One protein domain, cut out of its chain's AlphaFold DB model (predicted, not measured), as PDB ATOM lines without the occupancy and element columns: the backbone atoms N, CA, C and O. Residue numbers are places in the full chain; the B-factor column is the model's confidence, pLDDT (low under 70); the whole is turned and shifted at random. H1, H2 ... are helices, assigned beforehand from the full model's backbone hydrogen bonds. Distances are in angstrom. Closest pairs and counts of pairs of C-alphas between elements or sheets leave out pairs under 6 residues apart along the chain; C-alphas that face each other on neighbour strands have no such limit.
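What this domain is: This is residues 43 to 51 and 67 to 154 of the 483 residues of an uncharacterized protein of Pycnoporus cinnabarinus (UniProt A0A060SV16). Three helices, H2, H3 and H5, form a loose, elongated up-and-down bundle, each running against the one before it, with their centres in a triangle. H5 makes the long axis and its residues 142 to 154 stick out; tiny H4 turns the chain between H3 and H5, and short H1 lies beside H2. The printed part has 97 residues with five named helices, H1 to H5 in order, no named strand, and is all helix. It is loose, with a radius of gyration of the C-alphas of 16.7 A, and spans 58 by 30 by 20 A.

Where its parts are: H1 is residues 43 to 51, 12.2 A long, from C-alpha 43 at (5.764, -84.208, -10.525). H2, residues 67 to 82, measures 22.4 A, H3, residues 87 to 109, 33.0 A, and H4, residues 112 to 115, 5.5 A. H5, residues 117 to 154, measures 55.5 A and ends at C-alpha 154 (-16.543, -91.705, 18.525).

How they stand to each other: H2 is the hub. H1 and H2 only just touch, with 3 pairs of C-alphas within 8 A, the closest Ala 45 and Met 80 at 6.3 A. H2 and H3, a helical hairpin, touch closest at C-alphas Met 80 and Ile 90, 7.3 A, at a shallow tilt of 15 degrees. H2 touches H5 with residues 67 to 74 alone, closest at C-alphas Ala 70 and Thr 130, 6.5 A, running the same way at a shallow tilt of 26 degrees. H3 and H5 are close but not clearly touching, with closest C-alphas Ala 109 and Leu 120 at 7.0 A. H1 is apart from H3, H4 and H5. Every O i to N i+4 pair is within hydrogen-bond range in H1, H2, H3 and H5; H4 is too short for one.

The domain as a whole: The farthest C-alphas, Pro 112 and Phe 154, are 59.5 A apart. Residues 52 to 66 are not printed; C-alphas 51 and 67 are 19.4 A apart across the cut. The links printed whole are tight. Mean pLDDT of the printed part is 73.7, with 34 residues under 70, among them 93 to 115.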
ATOM      1  N   ALA A  43       4.475 -83.893  -9.915       72.69
ATOM      2  CA  ALA A  43       5.764 -84.208 -10.525       72.69
ATOM      3  C   ALA A  43       6.536 -85.273  -9.728       72.69
ATOM      4  O   ALA A  43       7.090 -86.199 -10.321       72.69
ATOM      5  N   GLU A  44       6.533 -85.184  -8.396       75.06
ATOM      6  CA  GLU A  44       7.132 -86.199  -7.522       75.06
ATOM      7  C   GLU A  44       6.424 -87.550  -7.661       75.06
ATOM      8  O   GLU A  44       7.078 -88.587  -7.765       75.06
ATOM      9  N   ALA A  45       5.093 -87.549  -7.744       66.88
ATOM     10  CA  ALA A  45       4.338 -88.778  -7.914       66.88
ATOM     11  C   ALA A  45       4.574 -89.436  -9.284       66.88
ATOM     12  O   ALA A  45       4.720 -90.656  -9.350       66.88
ATOM     13  N   ILE A  46       4.673 -88.651 -10.365       66.12
ATOM     14  CA  ILE A  46       5.038 -89.149 -11.702       66.12
ATOM     15  C   ILE A  46       6.459 -89.727 -11.688       66.12
ATOM     16  O   ILE A  46       6.661 -90.842 -12.166       66.12
ATOM     17  N   ALA A  47       7.426 -89.037 -11.077       73.69
ATOM     18  CA  ALA A  47       8.796 -89.540 -10.964       73.69
ATOM     19  C   ALA A  47       8.858 -90.874 -10.199       73.69
ATOM     20  O   ALA A  47       9.568 -91.795 -10.604       73.69
ATOM     21  N   HIS A  48       8.060 -91.021  -9.137       66.75
ATOM     22  CA  HIS A  48       7.976 -92.270  -8.378       66.75
ATOM     23  C   HIS A  48       7.364 -93.422  -9.183       66.75
ATOM     24  O   HIS A  48       7.741 -94.580  -8.995       66.75
ATOM     25  N   VAL A  49       6.423 -93.121 -10.081       62.03
ATOM     26  CA  VAL A  49       5.863 -94.099 -11.021       62.03
ATOM     27  C   VAL A  49       6.917 -94.555 -12.001       62.03
ATOM     28  O   VAL A  49       7.127 -95.755 -12.146       62.03
ATOM     29  N   GLU A  50       7.586 -93.612 -12.652       62.59
ATOM     30  CA  GLU A  50       8.651 -93.913 -13.604       62.59
ATOM     31  C   GLU A  50       9.750 -94.748 -12.943       62.59
ATOM     32  O   GLU A  50      10.194 -95.738 -13.519       62.59
ATOM     33  N   GLU A  51      10.105 -94.436 -11.695       71.81
ATOM     34  CA  GLU A  51      11.021 -95.237 -10.887       71.81
ATOM     35  C   GLU A  51      10.474 -96.649 -10.604       71.81
ATOM     36  O   GLU A  51      11.204 -97.629 -10.748       71.81
ATOM     37  N   GLN A  67      -2.082-109.602 -13.944       58.22
ATOM     38  CA  GLN A  67      -2.001-109.463 -12.492       58.22
ATOM     39  C   GLN A  67      -0.830-108.569 -12.047       58.22
ATOM     40  O   GLN A  67      -0.972-107.830 -11.074       58.22
ATOM     41  N   GLY A  68       0.299-108.595 -12.767       72.94
ATOM     42  CA  GLY A  68       1.449-107.731 -12.495       72.94
ATOM     43  C   GLY A  68       1.140-106.263 -12.787       72.94
ATOM     44  O   GLY A  68       1.439-105.400 -11.962       72.94
ATOM     45  N   HIS A  69       0.451-106.001 -13.901       65.62
ATOM     46  CA  HIS A  69      -0.044-104.664 -14.243       65.62
ATOM     47  C   HIS A  69      -1.071-104.157 -13.227       65.62
ATOM     48  O   HIS A  69      -0.969-103.024 -12.770       65.62
ATOM     49  N   ALA A  70      -2.010-105.005 -12.802       64.50
ATOM     50  CA  ALA A  70      -3.007-104.644 -11.795       64.50
ATOM     51  C   ALA A  70      -2.372-104.254 -10.455       64.50
ATOM     52  O   ALA A  70      -2.744-103.250  -9.856       64.50
ATOM     53  N   GLN A  71      -1.393-105.034  -9.990       70.44
ATOM     54  CA  GLN A  71      -0.667-104.730  -8.756       70.44
ATOM     55  C   GLN A  71       0.134-103.436  -8.864       70.44
ATOM     56  O   GLN A  71       0.220-102.697  -7.891       70.44
ATOM     57  N   LEU A  72       0.706-103.153 -10.035       76.56
ATOM     58  CA  LEU A  72       1.445-101.921 -10.271       76.56
ATOM     59  C   LEU A  72       0.521-100.697 -10.253       76.56
ATOM     60  O   LEU A  72       0.823 -99.725  -9.570       76.56
ATOM     61  N   VAL A  73      -0.639-100.784 -10.911       76.25
ATOM     62  CA  VAL A  73      -1.677 -99.742 -10.883       76.25
ATOM     63  C   VAL A  73      -2.189 -99.509  -9.458       76.25
ATOM     64  O   VAL A  73      -2.278 -98.370  -9.014       76.25
ATOM     65  N   LEU A  74      -2.469-100.575  -8.705       75.62
ATOM     66  CA  LEU A  74      -2.913-100.458  -7.312       75.62
ATOM     67  C   LEU A  74      -1.833 -99.865  -6.401       75.62
ATOM     68  O   LEU A  74      -2.156 -99.062  -5.527       75.62
ATOM     69  N   SER A  75      -0.566-100.242  -6.606       78.88
ATOM     70  CA  SER A  75       0.570 -99.660  -5.887       78.88
ATOM     71  C   SER A  75       0.717 -98.178  -6.203       78.88
ATOM     72  O   SER A  75       1.006 -97.399  -5.305       78.88
ATOM     73  N   TRP A  76       0.498 -97.783  -7.456       81.88
ATOM     74  CA  TRP A  76       0.547 -96.385  -7.851       81.88
ATOM     75  C   TRP A  76      -0.556 -95.551  -7.195       81.88
ATOM     76  O   TRP A  76      -0.258 -94.515  -6.604       81.88
ATOM     77  N   LEU A  77      -1.807 -96.018  -7.248       77.44
ATOM     78  CA  LEU A  77      -2.931 -95.334  -6.602       77.44
ATOM     79  C   LEU A  77      -2.689 -95.160  -5.093       77.44
ATOM     80  O   LEU A  77      -3.020 -94.120  -4.531       77.44
ATOM     81  N   ASP A  78      -2.065 -96.151  -4.447       79.94
ATOM     82  CA  ASP A  78      -1.670 -96.059  -3.038       79.94
ATOM     83  C   ASP A  78      -0.598 -94.984  -2.803       79.94
ATOM     84  O   ASP A  78      -0.733 -94.171  -1.891       79.94
ATOM     85  N   THR A  79       0.433 -94.918  -3.650       79.38
ATOM     86  CA  THR A  79       1.458 -93.863  -3.586       79.38
ATOM     87  C   THR A  79       0.845 -92.473  -3.763       79.38
ATOM     88  O   THR A  79       1.168 -91.570  -2.996       79.38
ATOM     89  N   MET A  80      -0.070 -92.296  -4.720       75.81
ATOM     90  CA  MET A  80      -0.757 -91.019  -4.963       75.81
ATOM     91  C   MET A  80      -1.577 -90.573  -3.747       75.81
ATOM     92  O   MET A  80      -1.492 -89.416  -3.331       75.81
ATOM     93  N   GLU A  81      -2.335 -91.493  -3.142       78.38
ATOM     94  CA  GLU A  81      -3.102 -91.199  -1.927       78.38
ATOM     95  C   GLU A  81      -2.170 -90.859  -0.747       78.38
ATOM     96  O   GLU A  81      -2.422 -89.892  -0.025       78.38
ATOM     97  N   ASN A  82      -1.053 -91.581  -0.593       80.88
ATOM     98  CA  ASN A  82      -0.062 -91.343   0.464       80.88
ATOM     99  C   ASN A  82       0.698 -90.014   0.305       80.88
ATOM    100  O   ASN A  82       1.052 -89.391   1.307       80.88
ATOM    101  N   LEU A  83       0.917 -89.555  -0.930       77.19
ATOM    102  CA  LEU A  83       1.504 -88.243  -1.228       77.19
ATOM    103  C   LEU A  83       0.509 -87.087  -1.030       77.19
ATOM    104  O   LEU A  83       0.870 -85.922  -1.187       77.19
ATOM    105  N   GLY A  84      -0.740 -87.383  -0.657       81.25
ATOM    106  CA  GLY A  84      -1.766 -86.369  -0.440       81.25
ATOM    107  C   GLY A  84      -2.276 -85.746  -1.736       81.25
ATOM    108  O   GLY A  84      -2.822 -84.641  -1.704       81.25
ATOM    109  N   VAL A  85      -2.117 -86.439  -2.870       77.25
ATOM    110  CA  VAL A  85      -2.688 -85.993  -4.141       77.25
ATOM    111  C   VAL A  85      -4.207 -85.917  -3.998       77.25
ATOM    112  O   VAL A  85      -4.854 -86.831  -3.481       77.25
ATOM    113  N   ALA A  86      -4.786 -84.795  -4.426       76.50
ATOM    114  CA  ALA A  86      -6.213 -84.555  -4.283       76.50
ATOM    115  C   ALA A  86      -7.034 -85.669  -4.953       76.50
ATOM    116  O   ALA A  86      -6.764 -86.054  -6.089       76.50
ATOM    117  N   HIS A  87      -8.086 -86.132  -4.269       70.19
ATOM    118  CA  HIS A  87      -8.951 -87.221  -4.740       70.19
ATOM    119  C   HIS A  87      -9.513 -86.967  -6.145       70.19
ATOM    120  O   HIS A  87      -9.521 -87.865  -6.969       70.19
ATOM    121  N   ALA A  88      -9.884 -85.719  -6.449       68.88
ATOM    122  CA  ALA A  88     -10.361 -85.325  -7.774       68.88
ATOM    123  C   ALA A  88      -9.317 -85.544  -8.887       68.88
ATOM    124  O   ALA A  88      -9.680 -85.799 -10.031       68.88
ATOM    125  N   MET A  89      -8.020 -85.458  -8.568       69.56
ATOM    126  CA  MET A  89      -6.961 -85.785  -9.528       69.56
ATOM    127  C   MET A  89      -6.790 -87.297  -9.667       69.56
ATOM    128  O   MET A  89      -6.619 -87.772 -10.782       69.56
ATOM    129  N   ILE A  90      -6.899 -88.055  -8.570       71.62
ATOM    130  CA  ILE A  90      -6.867 -89.527  -8.599       71.62
ATOM    131  C   ILE A  90      -8.046 -90.080  -9.423       71.62
ATOM    132  O   ILE A  90      -7.825 -90.918 -10.291       71.62
ATOM    133  N   GLU A  91      -9.258 -89.551  -9.247       71.06
ATOM    134  CA  GLU A  91     -10.441 -89.909 -10.051       71.06
ATOM    135  C   GLU A  91     -10.223 -89.632 -11.549       71.06
ATOM    136  O   GLU A  91     -10.489 -90.490 -12.389       71.06
ATOM    137  N   GLY A  92      -9.652 -88.471 -11.900       72.88
ATOM    138  CA  GLY A  92      -9.313 -88.157 -13.295       72.88
ATOM    139  C   GLY A  92      -8.300 -89.133 -13.908       72.88
ATOM    140  O   GLY A  92      -8.324 -89.402 -15.111       72.88
ATOM    141  N   PHE A  93      -7.430 -89.712 -13.081       65.56
ATOM    142  CA  PHE A  93      -6.500 -90.754 -13.492       65.56
ATOM    143  C   PHE A  93      -7.143 -92.140 -13.614       65.56
ATOM    144  O   PHE A  93      -6.703 -92.920 -14.455       65.56
ATOM    145  N   GLU A  94      -8.170 -92.464 -12.828       64.44
ATOM    146  CA  GLU A  94      -8.906 -93.734 -12.935       64.44
ATOM    147  C   GLU A  94      -9.636 -93.856 -14.278       64.44
ATOM    148  O   GLU A  94      -9.552 -94.900 -14.940       64.44
ATOM    149  N   ASP A  95     -10.270 -92.772 -14.728       66.88
ATOM    150  CA  ASP A  95     -10.896 -92.697 -16.052       66.88
ATOM    151  C   ASP A  95      -9.852 -92.880 -17.163       66.88
ATOM    152  O   ASP A  95     -10.047 -93.660 -18.101       66.88
ATOM    153  N   ARG A  96      -8.691 -92.232 -17.017       63.81
ATOM    154  CA  ARG A  96      -7.596 -92.313 -17.992       63.81
ATOM    155  C   ARG A  96      -6.909 -93.679 -18.013       63.81
ATOM    156  O   ARG A  96      -6.558 -94.170 -19.083       63.81
ATOM    157  N   LEU A  97      -6.738 -94.318 -16.858       66.00
ATOM    158  CA  LEU A  97      -6.245 -95.694 -16.756       66.00
ATOM    159  C   LEU A  97      -7.220 -96.673 -17.398       66.00
ATOM    160  O   LEU A  97      -6.791 -97.605 -18.075       66.00
ATOM    161  N   THR A  98      -8.520 -96.462 -17.202       63.47
ATOM    162  CA  THR A  98      -9.562 -97.274 -17.831       63.47
ATOM    163  C   THR A  98      -9.530 -97.117 -19.352       63.47
ATOM    164  O   THR A  98      -9.614 -98.118 -20.065       63.47
ATOM    165  N   GLU A  99      -9.327 -95.895 -19.855       68.56
ATOM    166  CA  GLU A  99      -9.114 -95.609 -21.280       68.56
ATOM    167  C   GLU A  99      -7.853 -96.313 -21.812       68.56
ATOM    168  O   GLU A  99      -7.944 -97.099 -22.754       68.56
ATOM    169  N   MET A 100      -6.702 -96.143 -21.150       64.12
ATOM    170  CA  MET A 100      -5.438 -96.791 -21.528       64.12
ATOM    171  C   MET A 100      -5.525 -98.320 -21.509       64.12
ATOM    172  O   MET A 100      -4.994 -98.984 -22.400       64.12
ATOM    173  N   LEU A 101      -6.198 -98.900 -20.513       63.22
ATOM    174  CA  LEU A 101      -6.451-100.338 -20.449       63.22
ATOM    175  C   LEU A 101      -7.379-100.775 -21.587       63.22
ATOM    176  O   LEU A 101      -7.119-101.796 -22.220       63.22
ATOM    177  N   GLY A 102      -8.422-100.000 -21.889       67.19
ATOM    178  CA  GLY A 102      -9.305-100.238 -23.030       67.19
ATOM    179  C   GLY A 102      -8.562-100.218 -24.369       67.19
ATOM    180  O   GLY A 102      -8.777-101.099 -25.207       67.19
ATOM    181  N   ASP A 103      -7.648 -99.272 -24.551       65.19
ATOM    182  CA  ASP A 103      -6.827 -99.143 -25.753       65.19
ATOM    183  C   ASP A 103      -5.781-100.252 -25.863       65.19
ATOM    184  O   ASP A 103      -5.612-100.824 -26.941       65.19
ATOM    185  N   LEU A 104      -5.150-100.647 -24.753       56.31
ATOM    186  CA  LEU A 104      -4.247-101.800 -24.705       56.31
ATOM    187  C   LEU A 104      -4.978-103.094 -25.100       56.31
ATOM    188  O   LEU A 104      -4.431-103.948 -25.804       56.31
ATOM    189  N   LEU A 105      -6.235-103.243 -24.674       59.47
ATOM    190  CA  LEU A 105      -7.069-104.384 -25.046       59.47
ATOM    191  C   LEU A 105      -7.453-104.362 -26.522       59.47
ATOM    192  O   LEU A 105      -7.413-105.405 -27.175       59.47
ATOM    193  N   ARG A 106      -7.771-103.181 -27.058       66.25
ATOM    194  CA  ARG A 106      -8.099-102.994 -28.475       66.25
ATOM    195  C   ARG A 106      -6.884-103.255 -29.368       66.25
ATOM    196  O   ARG A 106      -6.995-104.010 -30.325       66.25
ATOM    197  N   ALA A 107      -5.715-102.739 -28.996       61.62
ATOM    198  CA  ALA A 107      -4.462-102.942 -29.719       61.62
ATOM    199  C   ALA A 107      -4.013-104.414 -29.738       61.62
ATOM    200  O   ALA A 107      -3.423-104.872 -30.716       61.62
ATOM    201  N   ASN A 108      -4.308-105.181 -28.682       56.31
ATOM    202  CA  ASN A 108      -4.037-106.620 -28.669       56.31
ATOM    203  C   ASN A 108      -5.032-107.429 -29.517       56.31
ATOM    204  O   ASN A 108      -4.661-108.493 -30.005       56.31
ATOM    205  N   ALA A 109      -6.256-106.938 -29.743       57.25
ATOM    206  CA  ALA A 109      -7.227-107.610 -30.609       57.25
ATOM    207  C   ALA A 109      -6.803-107.620 -32.092       57.25
ATOM    208  O   ALA A 109      -7.167-108.539 -32.824       57.25
ATOM    209  N   ASP A 110      -5.991-106.645 -32.516       61.88
ATOM    210  CA  ASP A 110      -5.505-106.520 -33.897       61.88
ATOM    211  C   ASP A 110      -4.208-107.310 -34.168       61.88
ATOM    212  O   ASP A 110      -3.775-107.442 -35.319       61.88
ATOM    213  N   LYS A 111      -3.578-107.881 -33.129       62.88
ATOM    214  CA  LYS A 111      -2.352-108.676 -33.284       62.88
ATOM    215  C   LYS A 111      -2.654-110.044 -33.917       62.88
ATOM    216  O   LYS A 111      -3.595-110.728 -33.510       62.88
ATOM    217  N   PRO A 112      -1.826-110.513 -34.871       57.97
ATOM    218  CA  PRO A 112      -2.043-111.785 -35.566       57.97
ATOM    219  C   PRO A 112      -2.041-113.011 -34.634       57.97
ATOM    220  O   PRO A 112      -2.724-113.989 -34.927       57.97
ATOM    221  N   GLU A 113      -1.354-112.936 -33.490       60.22
ATOM    222  CA  GLU A 113      -1.323-113.966 -32.437       60.22
ATOM    223  C   GLU A 113      -2.671-114.139 -31.710       60.22
ATOM    224  O   GLU A 113      -2.956-115.211 -31.182       60.22
ATOM    225  N   PHE A 114      -3.548-113.129 -31.745       53.12
ATOM    226  CA  PHE A 114      -4.888-113.167 -31.143       53.12
ATOM    227  C   PHE A 114      -5.998-113.510 -32.144       53.12
ATOM    228  O   PHE A 114      -7.184-113.391 -31.831       53.12
ATOM    229  N   ARG A 115      -5.643-114.000 -33.340       65.62
ATOM    230  CA  ARG A 115      -6.630-114.505 -34.308       65.62
ATOM    231  C   ARG A 115      -7.338-115.775 -33.849       65.62
ATOM    232  O   ARG A 115      -8.373-116.099 -34.425       65.62
ATOM    233  N   ASP A 116      -6.821-116.477 -32.836       74.00
ATOM    234  CA  ASP A 116      -7.572-117.538 -32.164       74.00
ATOM    235  C   ASP A 116      -8.661-116.915 -31.266       74.00
ATOM    236  O   ASP A 116      -8.346-116.318 -30.227       74.00
ATOM    237  N   PRO A 117      -9.957-117.099 -31.593       71.50
ATOM    238  CA  PRO A 117     -11.056-116.572 -30.789       71.50
ATOM    239  C   PRO A 117     -11.038-117.064 -29.334       71.50
ATOM    240  O   PRO A 117     -11.610-116.417 -28.454       71.50
ATOM    241  N   ARG A 118     -10.401-118.212 -29.057       71.31
ATOM    242  CA  ARG A 118     -10.288-118.774 -27.704       71.31
ATOM    243  C   ARG A 118      -9.289-118.004 -26.848       71.31
ATOM    244  O   ARG A 118      -9.592-117.743 -25.683       71.31
ATOM    245  N   LEU A 119      -8.148-117.613 -27.418       69.44
ATOM    246  CA  LEU A 119      -7.147-116.795 -26.729       69.44
ATOM    247  C   LEU A 119      -7.683-115.388 -26.462       69.44
ATOM    248  O   LEU A 119      -7.559-114.895 -25.340       69.44
ATOM    249  N   LEU A 120      -8.376-114.788 -27.436       74.62
ATOM    250  CA  LEU A 120      -9.033-113.493 -27.249       74.62
ATOM    251  C   LEU A 120     -10.078-113.546 -26.120       74.62
ATOM    252  O   LEU A 120     -10.056-112.718 -25.215       74.62
ATOM    253  N   ALA A 121     -10.946-114.564 -26.111       71.69
ATOM    254  CA  ALA A 121     -11.943-114.732 -25.053       71.69
ATOM    255  C   ALA A 121     -11.316-114.981 -23.668       71.69
ATOM    256  O   ALA A 121     -11.849-114.520 -22.655       71.69
ATOM    257  N   ALA A 122     -10.195-115.707 -23.601       71.94
ATOM    258  CA  ALA A 122      -9.457-115.916 -22.358       71.94
ATOM    259  C   ALA A 122      -8.840-114.608 -21.839       71.94
ATOM    260  O   ALA A 122      -8.959-114.322 -20.646       71.94
ATOM    261  N   ASN A 123      -8.259-113.802 -22.733       75.94
ATOM    262  CA  ASN A 123      -7.700-112.492 -22.414       75.94
ATOM    263  C   ASN A 123      -8.784-111.524 -21.910       75.94
ATOM    264  O   ASN A 123      -8.670-111.003 -20.803       75.94
ATOM    265  N   CYS A 124      -9.901-111.385 -22.636       73.62
ATOM    266  CA  CYS A 124     -11.034-110.553 -22.208       73.62
ATOM    267  C   CYS A 124     -11.529-110.936 -20.806       73.62
ATOM    268  O   CYS A 124     -11.653-110.074 -19.939       73.62
ATOM    269  N   ARG A 125     -11.715-112.236 -20.537       77.31
ATOM    270  CA  ARG A 125     -12.104-112.719 -19.199       77.31
ATOM    271  C   ARG A 125     -11.066-112.397 -18.129       77.31
ATOM    272  O   ARG A 125     -11.428-112.175 -16.976       77.31
ATOM    273  N   ASN A 126      -9.779-112.429 -18.464       76.06
ATOM    274  CA  ASN A 126      -8.724-112.100 -17.510       76.06
ATOM    275  C   ASN A 126      -8.735-110.606 -17.159       76.06
ATOM    276  O   ASN A 126      -8.627-110.234 -15.990       76.06
ATOM    277  N   CYS A 127      -8.959-109.754 -18.154       73.56
ATOM    278  CA  CYS A 127      -9.084-108.315 -17.963       73.56
ATOM    279  C   CYS A 127     -10.342-107.947 -17.176       73.56
ATOM    280  O   CYS A 127     -10.245-107.172 -16.229       73.56
ATOM    281  N   GLU A 128     -11.482-108.580 -17.459       74.06
ATOM    282  CA  GLU A 128     -12.702-108.432 -16.653       74.06
ATOM    283  C   GLU A 128     -12.463-108.796 -15.181       74.06
ATOM    284  O   GLU A 128     -12.839-108.042 -14.283       74.06
ATOM    285  N   ARG A 129     -11.787-109.924 -14.906       76.06
ATOM    286  CA  ARG A 129     -11.433-110.315 -13.528       76.06
ATOM    287  C   ARG A 129     -10.502-109.309 -12.866       76.06
ATOM    288  O   ARG A 129     -10.654-109.034 -11.678       76.06
ATOM    289  N   THR A 130      -9.547-108.784 -13.624       76.25
ATOM    290  CA  THR A 130      -8.579-107.800 -13.141       76.25
ATOM    291  C   THR A 130      -9.278-106.498 -12.757       76.25
ATOM    292  O   THR A 130      -9.120-106.034 -11.629       76.25
ATOM    293  N   MET A 131     -10.136-105.969 -13.631       78.38
ATOM    294  CA  MET A 131     -10.947-104.780 -13.348       78.38
ATOM    295  C   MET A 131     -11.872-105.002 -12.150       78.38
ATOM    296  O   MET A 131     -11.943-104.162 -11.257       78.38
ATOM    297  N   ALA A 132     -12.525-106.164 -12.066       75.19
ATOM    298  CA  ALA A 132     -13.369-106.498 -10.922       75.19
ATOM    299  C   ALA A 132     -12.579-106.547  -9.601       75.19
ATOM    300  O   ALA A 132     -13.100-106.143  -8.559       75.19
ATOM    301  N   ALA A 133     -11.329-107.023  -9.626       74.12
ATOM    302  CA  ALA A 133     -10.455-107.024  -8.457       74.12
ATOM    303  C   ALA A 133     -10.054-105.601  -8.041       74.12
ATOM    304  O   ALA A 133     -10.119-105.291  -6.852       74.12
ATOM    305  N   ILE A 134      -9.715-104.736  -9.004       76.62
ATOM    306  CA  ILE A 134      -9.383-103.324  -8.759       76.62
ATOM    307  C   ILE A 134     -10.576-102.596  -8.128       76.62
ATOM    308  O   ILE A 134     -10.445-102.045  -7.038       76.62
ATOM    309  N   VAL A 135     -11.764-102.690  -8.731       80.12
ATOM    310  CA  VAL A 135     -12.990-102.055  -8.210       80.12
ATOM    311  C   VAL A 135     -13.333-102.561  -6.806       80.12
ATOM    312  O   VAL A 135     -13.718-101.788  -5.926       80.12
ATOM    313  N   LYS A 136     -13.182-103.869  -6.560       85.31
ATOM    314  CA  LYS A 136     -13.413-104.449  -5.230       85.31
ATOM    315  C   LYS A 136     -12.441-103.882  -4.194       85.31
ATOM    316  O   LYS A 136     -12.850-103.639  -3.058       85.31
ATOM    317  N   GLU A 137     -11.183-103.698  -4.574       80.31
ATOM    318  CA  GLU A 137     -10.150-103.167  -3.693       80.31
ATOM    319  C   GLU A 137     -10.356-101.677  -3.405       80.31
ATOM    320  O   GLU A 137     -10.313-101.280  -2.241       80.31
ATOM    321  N   MET A 138     -10.698-100.873  -4.414       80.94
ATOM    322  CA  MET A 138     -11.084 -99.468  -4.227       80.94
ATOM    323  C   MET A 138     -12.252 -99.336  -3.245       80.94
ATOM    324  O   MET A 138     -12.157 -98.628  -2.243       80.94
ATOM    325  N   ARG A 139     -13.315-100.130  -3.436       86.06
ATOM    326  CA  ARG A 139     -14.469-100.141  -2.523       86.06
ATOM    327  C   ARG A 139     -14.090-100.552  -1.097       86.06
ATOM    328  O   ARG A 139     -14.668-100.064  -0.126       86.06
ATOM    329  N   ARG A 140     -13.126-101.467  -0.941       88.62
ATOM    330  CA  ARG A 140     -12.594-101.858   0.374       88.62
ATOM    331  C   ARG A 140     -11.871-100.684   1.041       88.62
ATOM    332  O   ARG A 140     -12.076-100.477   2.238       88.62
ATOM    333  N   LYS A 141     -11.065 -99.924   0.291       85.75
ATOM    334  CA  LYS A 141     -10.375 -98.724   0.795       85.75
ATOM    335  C   LYS A 141     -11.367 -97.636   1.219       85.75
ATOM    336  O   LYS A 141     -11.249 -97.123   2.330       85.75
ATOM    337  N   GLU A 142     -12.402 -97.370   0.423       88.38
ATOM    338  CA  GLU A 142     -13.466 -96.420   0.789       88.38
ATOM    339  C   GLU A 142     -14.181 -96.810   2.090       88.38
ATOM    340  O   GLU A 142     -14.390 -95.974   2.973       88.38
ATOM    341  N   LEU A 143     -14.525 -98.095   2.246       90.88
ATOM    342  CA  LEU A 143     -15.160 -98.601   3.465       90.88
ATOM    343  C   LEU A 143     -14.249 -98.460   4.688       90.88
ATOM    344  O   LEU A 143     -14.724 -98.082   5.762       90.88
ATOM    345  N   LEU A 144     -12.949 -98.728   4.534       89.19
ATOM    346  CA  LEU A 144     -11.976 -98.510   5.602       89.19
ATOM    347  C   LEU A 144     -11.903 -97.034   5.996       89.19
ATOM    348  O   LEU A 144     -12.019 -96.724   7.181       89.19
ATOM    349  N   LYS A 145     -11.826 -96.128   5.020       89.81
ATOM    350  CA  LYS A 145     -11.795 -94.677   5.244       89.81
ATOM    351  C   LYS A 145     -13.055 -94.179   5.955       89.81
ATOM    352  O   LYS A 145     -12.970 -93.417   6.918       89.81
ATOM    353  N   ALA A 146     -14.227 -94.670   5.549       91.19
ATOM    354  CA  ALA A 146     -15.492 -94.372   6.218       91.19
ATOM    355  C   ALA A 146     -15.520 -94.894   7.665       91.19
ATOM    356  O   ALA A 146     -15.988 -94.195   8.567       91.19
ATOM    357  N   SER A 147     -14.988 -96.098   7.903       91.25
ATOM    358  CA  SER A 147     -14.903 -96.674   9.248       91.25
ATOM    359  C   SER A 147     -13.936 -95.906  10.155       91.25
ATOM    360  O   SER A 147     -14.253 -95.666  11.320       91.25
ATOM    361  N   GLU A 148     -12.809 -95.435   9.619       92.62
ATOM    362  CA  GLU A 148     -11.845 -94.623  10.360       92.62
ATOM    363  C   GLU A 148     -12.430 -93.247  10.697       92.62
ATOM    364  O   GLU A 148     -12.334 -92.791  11.838       92.62
ATOM    365  N   ALA A 149     -13.115 -92.607   9.745       88.44
ATOM    366  CA  ALA A 149     -13.817 -91.348   9.982       88.44
ATOM    367  C   ALA A 149     -14.913 -91.495  11.052       88.44
ATOM    368  O   ALA A 149     -15.065 -90.622  11.909       88.44
ATOM    369  N   ALA A 150     -15.655 -92.609  11.046       92.19
ATOM    370  CA  ALA A 150     -16.625 -92.914  12.093       92.19
ATOM    371  C   ALA A 150     -15.942 -93.108  13.456       92.19
ATOM    372  O   ALA A 150     -16.394 -92.534  14.446       92.19
ATOM    373  N   LEU A 151     -14.827 -93.847  13.508       91.06
ATOM    374  CA  LEU A 151     -14.064 -94.061  14.736       91.06
ATOM    375  C   LEU A 151     -13.558 -92.735  15.322       91.06
ATOM    376  O   LEU A 151     -13.717 -92.504  16.517       91.06
ATOM    377  N   ARG A 152     -13.038 -91.822  14.488       87.81
ATOM    378  CA  ARG A 152     -12.600 -90.483  14.929       87.81
ATOM    379  C   ARG A 152     -13.730 -89.670  15.568       87.81
ATOM    380  O   ARG A 152     -13.482 -88.993  16.562       87.81
ATOM    381  N   ARG A 153     -14.967 -89.784  15.064       89.06
ATOM    382  CA  ARG A 153     -16.148 -89.145  15.682       89.06
ATOM    383  C   ARG A 153     -16.488 -89.741  17.050       89.06
ATOM    384  O   ARG A 153     -16.877 -89.005  17.949       89.06
ATOM    385  N   PHE A 154     -16.319 -91.052  17.229       86.38
ATOM    386  CA  PHE A 154     -16.543 -91.705  18.525       86.38
ATOM    387  C   PHE A 154     -15.457 -91.384  19.557       86.38
ATOM    388  O   PHE A 154     -15.754 -91.333  20.749       86.38
TER     389      PHE A 154